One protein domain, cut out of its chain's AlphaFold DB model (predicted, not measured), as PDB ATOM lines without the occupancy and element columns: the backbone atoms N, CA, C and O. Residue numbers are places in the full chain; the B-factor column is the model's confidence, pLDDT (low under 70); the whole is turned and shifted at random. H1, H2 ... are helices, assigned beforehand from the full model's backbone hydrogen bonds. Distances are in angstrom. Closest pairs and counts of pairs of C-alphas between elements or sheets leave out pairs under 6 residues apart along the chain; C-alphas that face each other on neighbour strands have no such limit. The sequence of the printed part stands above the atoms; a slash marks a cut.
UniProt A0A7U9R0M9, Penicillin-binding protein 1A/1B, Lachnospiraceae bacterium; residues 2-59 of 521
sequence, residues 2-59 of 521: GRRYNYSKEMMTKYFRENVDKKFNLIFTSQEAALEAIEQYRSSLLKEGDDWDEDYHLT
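AT A GLANCE: This is residues 2 to 59 of the 521 residues of the protein "Penicillin-binding protein 1A/1B" of Lachnospiraceae bacterium (UniProt A0A7U9R0M9). Two helices stand nearly at right angles, the first turns of H1 nearest to the second half of the longer H2, with unnamed stretches before, between and after them. The link of residues 20 to 30 loops from the end of H1 to the start of H2, and after H2 the last stretch, residues 46 to 59, turns and folds back, running the opposite way to H2. The printed part has 58 residues with two named helices, H1 then H2, and no named strand; the class is all helix, though under half of the residues, 26 of 58, are in named elements. The whole is only just compact, close to loose, with a radius of gyration of the C-alphas of 12.1 A, and elongated, spanning 36 by 23 by 17 A.

HOW THE PARTS SIT: H1, residues 9 to 19, and H2, residues 31 to 45, only just touch, with 3 pairs of C-alphas within 8 A. The closest C-alphas are those of Met 12 and Tyr 41, 6.3 A apart. H2 touches H1 with residues 38 to 41 alone. Their lines are about perpendicular, at 77 degrees, and their centres are 11.5 A apart. In H1 and H2 every O i to N i+4 pair is within hydrogen-bond range.

IN THESE COORDINATES: H1 begins at C-alpha 9, (379.391, 301.004, 266.672), and measures 15.2 A from first to last C-alpha. H2 begins at C-alpha 31, (388.653, 293.415, 276.849), and ends 21.6 A away at C-alpha 45, (368.716, 293.506, 268.597).

THE WHOLE: The C-alphas of Gly 2 and Thr 29 are the two farthest apart, at 37.6 A. The printed part has no cut, and the link from H1 to H2, 11 residues, is long. Mean pLDDT of the printed part is 88.1, and residue 2 alone is under 70.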
ATOM      1  N   GLY A   2     363.866 287.576 253.420       69.69
ATOM      2  CA  GLY A   2     364.274 288.178 254.695       69.69
ATOM      3  C   GLY A   2     364.675 289.642 254.497       69.69
ATOM      4  O   GLY A   2     365.196 289.999 253.439       69.69
ATOM      5  N   ARG A   3     364.400 290.501 255.485       77.88
ATOM      6  CA  ARG A   3     364.923 291.876 255.517       77.88
ATOM      7  C   ARG A   3     366.283 291.855 256.206       77.88
ATOM      8  O   ARG A   3     366.380 291.357 257.319       77.88
ATOM      9  N   ARG A   4     367.304 292.406 255.550       84.31
ATOM     10  CA  ARG A   4     368.644 292.578 256.123       84.31
ATOM     11  C   ARG A   4     368.730 293.939 256.808       84.31
ATOM     12  O   ARG A   4     368.370 294.944 256.198       84.31
ATOM     13  N   TYR A   5     369.229 293.963 258.038       86.31
ATOM     14  CA  TYR A   5     369.519 295.184 258.789       86.31
ATOM     15  C   TYR A   5     371.016 295.224 259.101       86.31
ATOM     16  O   TYR A   5     371.604 294.188 259.393       86.31
ATOM     17  N   ASN A   6     371.624 296.407 259.010       88.62
ATOM     18  CA  ASN A   6     373.027 296.618 259.357       88.62
ATOM     19  C   ASN A   6     373.090 297.498 260.603       88.62
ATOM     20  O   ASN A   6     372.409 298.524 260.663       88.62
ATOM     21  N   TYR A   7     373.933 297.110 261.551       90.38
ATOM     22  CA  TYR A   7     374.156 297.834 262.795       90.38
ATOM     23  C   TYR A   7     375.633 298.199 262.915       90.38
ATOM     24  O   TYR A   7     376.494 297.468 262.432       90.38
ATOM     25  N   SER A   8     375.922 299.347 263.523       89.19
ATOM     26  CA  SER A   8     377.285 299.869 263.661       89.19
ATOM     27  C   SER A   8     377.622 300.235 265.107       89.19
ATOM     28  O   SER A   8     376.739 300.307 265.969       89.19
ATOM     29  N   LYS A   9     378.904 300.525 265.367       85.25
ATOM     30  CA  LYS A   9     379.391 301.004 266.672       85.25
ATOM     31  C   LYS A   9     378.732 302.328 267.099       85.25
ATOM     32  O   LYS A   9     378.519 302.561 268.288       85.25
ATOM     33  N   GLU A  10     378.354 303.185 266.150       90.31
ATOM     34  CA  GLU A  10     377.630 304.436 266.413       90.31
ATOM     35  C   GLU A  10     376.201 304.148 266.890       90.31
ATOM     36  O   GLU A  10     375.718 304.785 267.827       90.31
ATOM     37  N   MET A  11     375.538 303.148 266.297       92.94
ATOM     38  CA  MET A  11     374.219 302.697 266.751       92.94
ATOM     39  C   MET A  11     374.290 302.038 268.134       92.94
ATOM     40  O   MET A  11     373.448 302.336 268.978       92.94
ATOM     41  N   MET A  12     375.328 301.235 268.400       92.25
ATOM     42  CA  MET A  12     375.618 300.701 269.737       92.25
ATOM     43  C   MET A  12     375.789 301.832 270.754       92.25
ATOM     44  O   MET A  12     375.128 301.857 271.788       92.25
ATOM     45  N   THR A  13     376.622 302.823 270.433       90.81
ATOM     46  CA  THR A  13     376.859 303.986 271.300       90.81
ATOM     47  C   THR A  13     375.561 304.733 271.590       90.81
ATOM     48  O   THR A  13     375.293 305.092 272.736       90.81
ATOM     49  N   LYS A  14     374.723 304.939 270.566       92.50
ATOM     50  CA  LYS A  14     373.403 305.554 270.724       92.50
ATOM     51  C   LYS A  14     372.502 304.728 271.646       92.50
ATOM     52  O   LYS A  14     371.931 305.298 272.571       92.50
ATOM     53  N   TYR A  15     372.430 303.411 271.448       94.81
ATOM     54  CA  TYR A  15     371.654 302.507 272.299       94.81
ATOM     55  C   TYR A  15     372.054 302.633 273.773       94.81
ATOM     56  O   TYR A  15     371.190 302.855 274.622       94.81
ATOM     57  N   PHE A  16     373.350 302.573 274.087       94.75
ATOM     58  CA  PHE A  16     373.813 302.711 275.468       94.75
ATOM     59  C   PHE A  16     373.546 304.108 276.041       94.75
ATOM     60  O   PHE A  16     373.173 304.217 277.208       94.75
ATOM     61  N   ARG A  17     373.658 305.175 275.237       93.50
ATOM     62  CA  ARG A  17     373.323 306.542 275.678       93.50
ATOM     63  C   ARG A  17     371.847 306.736 275.995       93.50
ATOM     64  O   ARG A  17     371.511 307.514 276.886       93.50
ATOM     65  N   GLU A  18     370.976 306.051 275.267       95.00
ATOM     66  CA  GLU A  18     369.530 306.129 275.460       95.00
ATOM     67  C   GLU A  18     369.045 305.238 276.611       95.00
ATOM     68  O   GLU A  18     368.109 305.625 277.308       95.00
ATOM     69  N   ASN A  19     369.689 304.087 276.840       93.69
ATOM     70  CA  ASN A  19     369.160 303.042 277.726       93.69
ATOM     71  C   ASN A  19     369.987 302.777 278.994       93.69
ATOM     72  O   ASN A  19     369.447 302.213 279.942       93.69
ATOM     73  N   VAL A  20     371.271 303.150 279.033       89.75
ATOM     74  CA  VAL A  20     372.194 302.773 280.122       89.75
ATOM     75  C   VAL A  20     372.838 303.999 280.768       89.75
ATOM     76  O   VAL A  20     372.570 304.298 281.929       89.75
ATOM     77  N   ASP A  21     373.657 304.739 280.022       88.19
ATOM     78  CA  ASP A  21     374.350 305.936 280.502       88.19
ATOM     79  C   ASP A  21     374.455 306.967 279.379       88.19
ATOM     80  O   ASP A  21     375.151 306.752 278.389       88.19
ATOM     81  N   LYS A  22     373.843 308.142 279.572       88.31
ATOM     82  CA  LYS A  22     373.892 309.267 278.623       88.31
ATOM     83  C   LYS A  22     375.317 309.697 278.245       88.31
ATOM     84  O   LYS A  22     375.485 310.342 277.209       88.31
ATOM     85  N   LYS A  23     376.328 309.374 279.057       83.12
ATOM     86  CA  LYS A  23     377.749 309.671 278.812       83.12
ATOM     87  C   LYS A  23     378.542 308.496 278.226       83.12
ATOM     88  O   LYS A  23     379.755 308.632 278.060       83.12
ATOM     89  N   PHE A  24     377.884 307.393 277.872       84.88
ATOM     90  CA  PHE A  24     378.542 306.209 277.332       84.88
ATOM     91  C   PHE A  24     379.430 306.534 276.121       84.88
ATOM     92  O   PHE A  24     379.083 307.336 275.237       84.88
ATOM     93  N   ASN A  25     380.585 305.877 276.091       84.25
ATOM     94  CA  ASN A  25     381.548 305.887 275.003       84.25
ATOM     95  C   ASN A  25     382.135 304.474 274.835       84.25
ATOM     96  O   ASN A  25     381.931 303.605 275.674       84.25
ATOM     97  N   LEU A  26     382.868 304.254 273.746       84.19
ATOM     98  CA  LEU A  26     383.447 302.948 273.405       84.19
ATOM     99  C   LEU A  26     384.828 302.716 274.051       84.19
ATOM    100  O   LEU A  26     385.665 302.012 273.491       84.19
ATOM    101  N   ILE A  27     385.098 303.347 275.199       80.50
ATOM    102  CA  ILE A  27     386.344 303.186 275.950       80.50
ATOM    103  C   ILE A  27     386.069 302.262 277.133       80.50
ATOM    104  O   ILE A  27     385.356 302.619 278.068       80.50
ATOM    105  N   PHE A  28     386.681 301.081 277.105       82.88
ATOM    106  CA  PHE A  28     386.472 300.039 278.106       82.88
ATOM    107  C   PHE A  28     387.695 299.873 279.013       82.88
ATOM    108  O   PHE A  28     388.834 300.122 278.603       82.88
ATOM    109  N   THR A  29     387.456 299.451 280.256       80.31
ATOM    110  CA  THR A  29     388.498 299.177 281.261       80.31
ATOM    111  C   THR A  29     389.220 297.852 281.026       80.31
ATOM    112  O   THR A  29     390.354 297.701 281.471       80.31
ATOM    113  N   SER A  30     388.586 296.907 280.328       83.75
ATOM    114  CA  SER A  30     389.177 295.631 279.921       83.75
ATOM    115  C   SER A  30     388.562 295.125 278.613       83.75
ATOM    116  O   SER A  30     387.558 295.661 278.133       83.75
ATOM    117  N   GLN A  31     389.177 294.093 278.034       87.19
ATOM    118  CA  GLN A  31     388.653 293.415 276.849       87.19
ATOM    119  C   GLN A  31     387.315 292.731 277.150       87.19
ATOM    120  O   GLN A  31     386.393 292.807 276.346       87.19
ATOM    121  N   GLU A  32     387.190 292.118 278.323       90.50
ATOM    122  CA  GLU A  32     385.972 291.455 278.787       90.50
ATOM    123  C   GLU A  32     384.817 292.451 278.879       90.50
ATOM    124  O   GLU A  32     383.756 292.189 278.328       90.50
ATOM    125  N   ALA A  33     385.046 293.640 279.449       90.00
ATOM    126  CA  ALA A  33     384.028 294.688 279.516       90.00
ATOM    127  C   ALA A  33     383.566 295.157 278.121       90.00
ATOM    128  O   ALA A  33     382.394 295.476 277.924       90.00
ATOM    129  N   ALA A  34     384.474 295.184 277.136       90.75
ATOM    130  CA  ALA A  34     384.114 295.497 275.753       90.75
ATOM    131  C   ALA A  34     383.245 294.391 275.132       90.75
ATOM    132  O   ALA A  34     382.233 294.687 274.496       90.75
ATOM    133  N   LEU A  35     383.617 293.125 275.340       93.12
ATOM    134  CA  LEU A  35     382.869 291.966 274.849       93.12
ATOM    135  C   LEU A  35     381.487 291.855 275.507       93.12
ATOM    136  O   LEU A  35     380.513 291.576 274.816       93.12
ATOM    137  N   GLU A  36     381.381 292.132 276.806       93.88
ATOM    138  CA  GLU A  36     380.106 292.181 277.529       93.88
ATOM    139  C   GLU A  36     379.180 293.262 276.963       93.88
ATOM    140  O   GLU A  36     377.993 293.012 276.761       93.88
ATOM    141  N   ALA A  37     379.710 294.445 276.641       92.88
ATOM    142  CA  ALA A  37     378.917 295.506 276.026       92.88
ATOM    143  C   ALA A  37     378.465 295.144 274.600       92.88
ATOM    144  O   ALA A  37     377.322 295.427 274.229       92.88
ATOM    145  N   ILE A  38     379.340 294.516 273.804       93.25
ATOM    146  CA  ILE A  38     378.999 294.007 272.465       93.25
ATOM    147  C   ILE A  38     377.880 292.971 272.577       93.25
ATOM    148  O   ILE A  38     376.883 293.080 271.863       93.25
ATOM    149  N   GLU A  39     378.005 292.025 273.510       93.50
ATOM    150  CA  GLU A  39     376.987 291.007 273.747       93.50
ATOM    151  C   GLU A  39     375.662 291.637 274.164       93.50
ATOM    152  O   GLU A  39     374.642 291.381 273.532       93.50
ATOM    153  N   GLN A  40     375.675 292.537 275.148       93.81
ATOM    154  CA  GLN A  40     374.469 293.220 275.610       93.81
ATOM    155  C   GLN A  40     373.749 293.951 274.468       93.81
ATOM    156  O   GLN A  40     372.520 293.892 274.365       93.81
ATOM    157  N   TYR A  41     374.494 294.633 273.595       94.25
ATOM    158  CA  TYR A  41     373.903 295.301 272.441       94.25
ATOM    159  C   TYR A  41     373.348 294.297 271.430       94.25
ATOM    160  O   TYR A  41     372.208 294.449 270.989       94.25
ATOM    161  N   ARG A  42     374.094 293.235 271.111       92.94
ATOM    162  CA  ARG A  42     373.645 292.163 270.214       92.94
ATOM    163  C   ARG A  42     372.354 291.511 270.711       92.94
ATOM    164  O   ARG A  42     371.393 291.423 269.944       92.94
ATOM    165  N   SER A  43     372.280 291.129 271.988       91.69
ATOM    166  CA  SER A  43     371.075 290.524 272.571       91.69
ATOM    167  C   SER A  43     369.874 291.477 272.562       91.69
ATOM    168  O   SER A  43     368.735 291.022 272.556       91.69
ATOM    169  N   SER A  44     370.100 292.797 272.539       91.38
ATOM    170  CA  SER A  44     369.017 293.787 272.432       91.38
ATOM    171  C   SER A  44     368.399 293.883 271.030       91.38
ATOM    172  O   SER A  44     367.282 294.384 270.886       91.38
ATOM    173  N   LEU A  45     369.115 293.412 270.002       90.44
ATOM    174  CA  LEU A  45     368.716 293.506 268.597       90.44
ATOM    175  C   LEU A  45     368.105 292.209 268.058       90.44
ATOM    176  O   LEU A  45     367.159 292.272 267.270       90.44
ATOM    177  N   LEU A  46     368.666 291.058 268.440       89.06
ATOM    178  CA  LEU A  46     368.307 289.754 267.878       89.06
ATOM    179  C   LEU A  46     367.018 289.190 268.486       89.06
ATOM    180  O   LEU A  46     366.797 289.257 269.697       89.06
ATOM    181  N   LYS A  47     366.180 288.582 267.643       87.12
ATOM    182  CA  LYS A  47     365.022 287.777 268.052       87.12
ATOM    183  C   LYS A  47     365.287 286.296 267.797       87.12
ATOM    184  O   LYS A  47     366.161 285.919 267.021       87.12
ATOM    185  N   GLU A  48     364.507 285.445 268.455       84.00
ATOM    186  CA  GLU A  48     364.581 283.998 268.251       84.00
ATOM    187  C   GLU A  48     364.329 283.644 266.772       84.00
ATOM    188  O   GLU A  48     363.280 283.976 266.218       84.00
ATOM    189  N   GLY A  49     365.306 282.984 266.142       84.06
ATOM    190  CA  GLY A  49     365.263 282.582 264.732       84.06
ATOM    191  C   GLY A  49     365.936 283.539 263.736       84.06
ATOM    192  O   GLY A  49     365.883 283.258 262.539       84.06
ATOM    193  N   ASP A  50     366.560 284.633 264.188       87.94
ATOM    194  CA  ASP A  50     367.324 285.537 263.316       87.94
ATOM    195  C   ASP A  50     368.718 284.967 262.970       87.94
ATOM    196  O   ASP A  50     369.486 284.595 263.860       87.94
ATOM    197  N   ASP A  51     369.071 284.971 261.679       88.00
ATOM    198  CA  ASP A  51     370.445 284.747 261.209       88.00
ATOM    199  C   ASP A  51     371.253 286.047 261.310       88.00
ATOM    200  O   ASP A  51     370.784 287.121 260.911       88.00
ATOM    201  N   TRP A  52     372.493 285.958 261.789       89.25
ATOM    202  CA  TRP A  52     373.374 287.112 261.952       89.25
ATOM    203  C   TRP A  52     374.836 286.767 261.677       89.25
ATOM    204  O   TRP A  52     375.242 285.607 261.692       89.25
ATOM    205  N   ASP A  53     375.607 287.813 261.409       89.31
ATOM    206  CA  ASP A  53     377.056 287.783 261.253       89.31
ATOM    207  C   ASP A  53     377.615 289.067 261.878       89.31
ATOM    208  O   ASP A  53     376.945 290.110 261.846       89.31
ATOM    209  N   GLU A  54     378.799 288.996 262.477       89.69
ATOM    210  CA  GLU A  54     379.419 290.128 263.163       89.69
ATOM    211  C   GLU A  54     380.916 290.208 262.875       89.69
ATOM    212  O   GLU A  54     381.613 289.199 262.811       89.69
ATOM    213  N   ASP A  55     381.411 291.436 262.759       87.56
ATOM    214  CA  ASP A  55     382.835 291.729 262.681       87.56
ATOM    215  C   ASP A  55     383.133 292.912 263.603       87.56
ATOM    216  O   ASP A  55     382.455 293.945 263.558       87.56
ATOM    217  N   TYR A  56     384.126 292.754 264.472       84.75
ATOM    218  CA  TYR A  56     384.578 293.810 265.366       84.75
ATOM    219  C   TYR A  56     386.078 293.701 265.621       84.75
ATOM    220  O   TYR A  56     386.663 292.621 265.686       84.75
ATOM    221  N   HIS A  57     386.701 294.859 265.833       81.25
ATOM    222  CA  HIS A  57     388.114 294.963 266.167       81.25
ATOM    223  C   HIS A  57     388.290 295.785 267.442       81.25
ATOM    224  O   HIS A  57     387.971 296.976 267.479       81.25
ATOM    225  N   LEU A  58     388.804 295.152 268.498       81.56
ATOM    226  CA  LEU A  58     389.126 295.835 269.746       81.56
ATOM    227  C   LEU A  58     390.513 296.464 269.631       81.56
ATOM    228  O   LEU A  58     391.509 295.764 269.468       81.56
ATOM    229  N   THR A  59     390.571 297.791 269.728       75.94
ATOM    230  CA  THR A  59     391.836 298.532 269.714       75.94
ATOM    231  C   THR A  59     392.334 298.679 271.153       75.94
ATOM    232  O   THR A  59     391.630 299.284 271.968       75.94
TER     233      THR A  59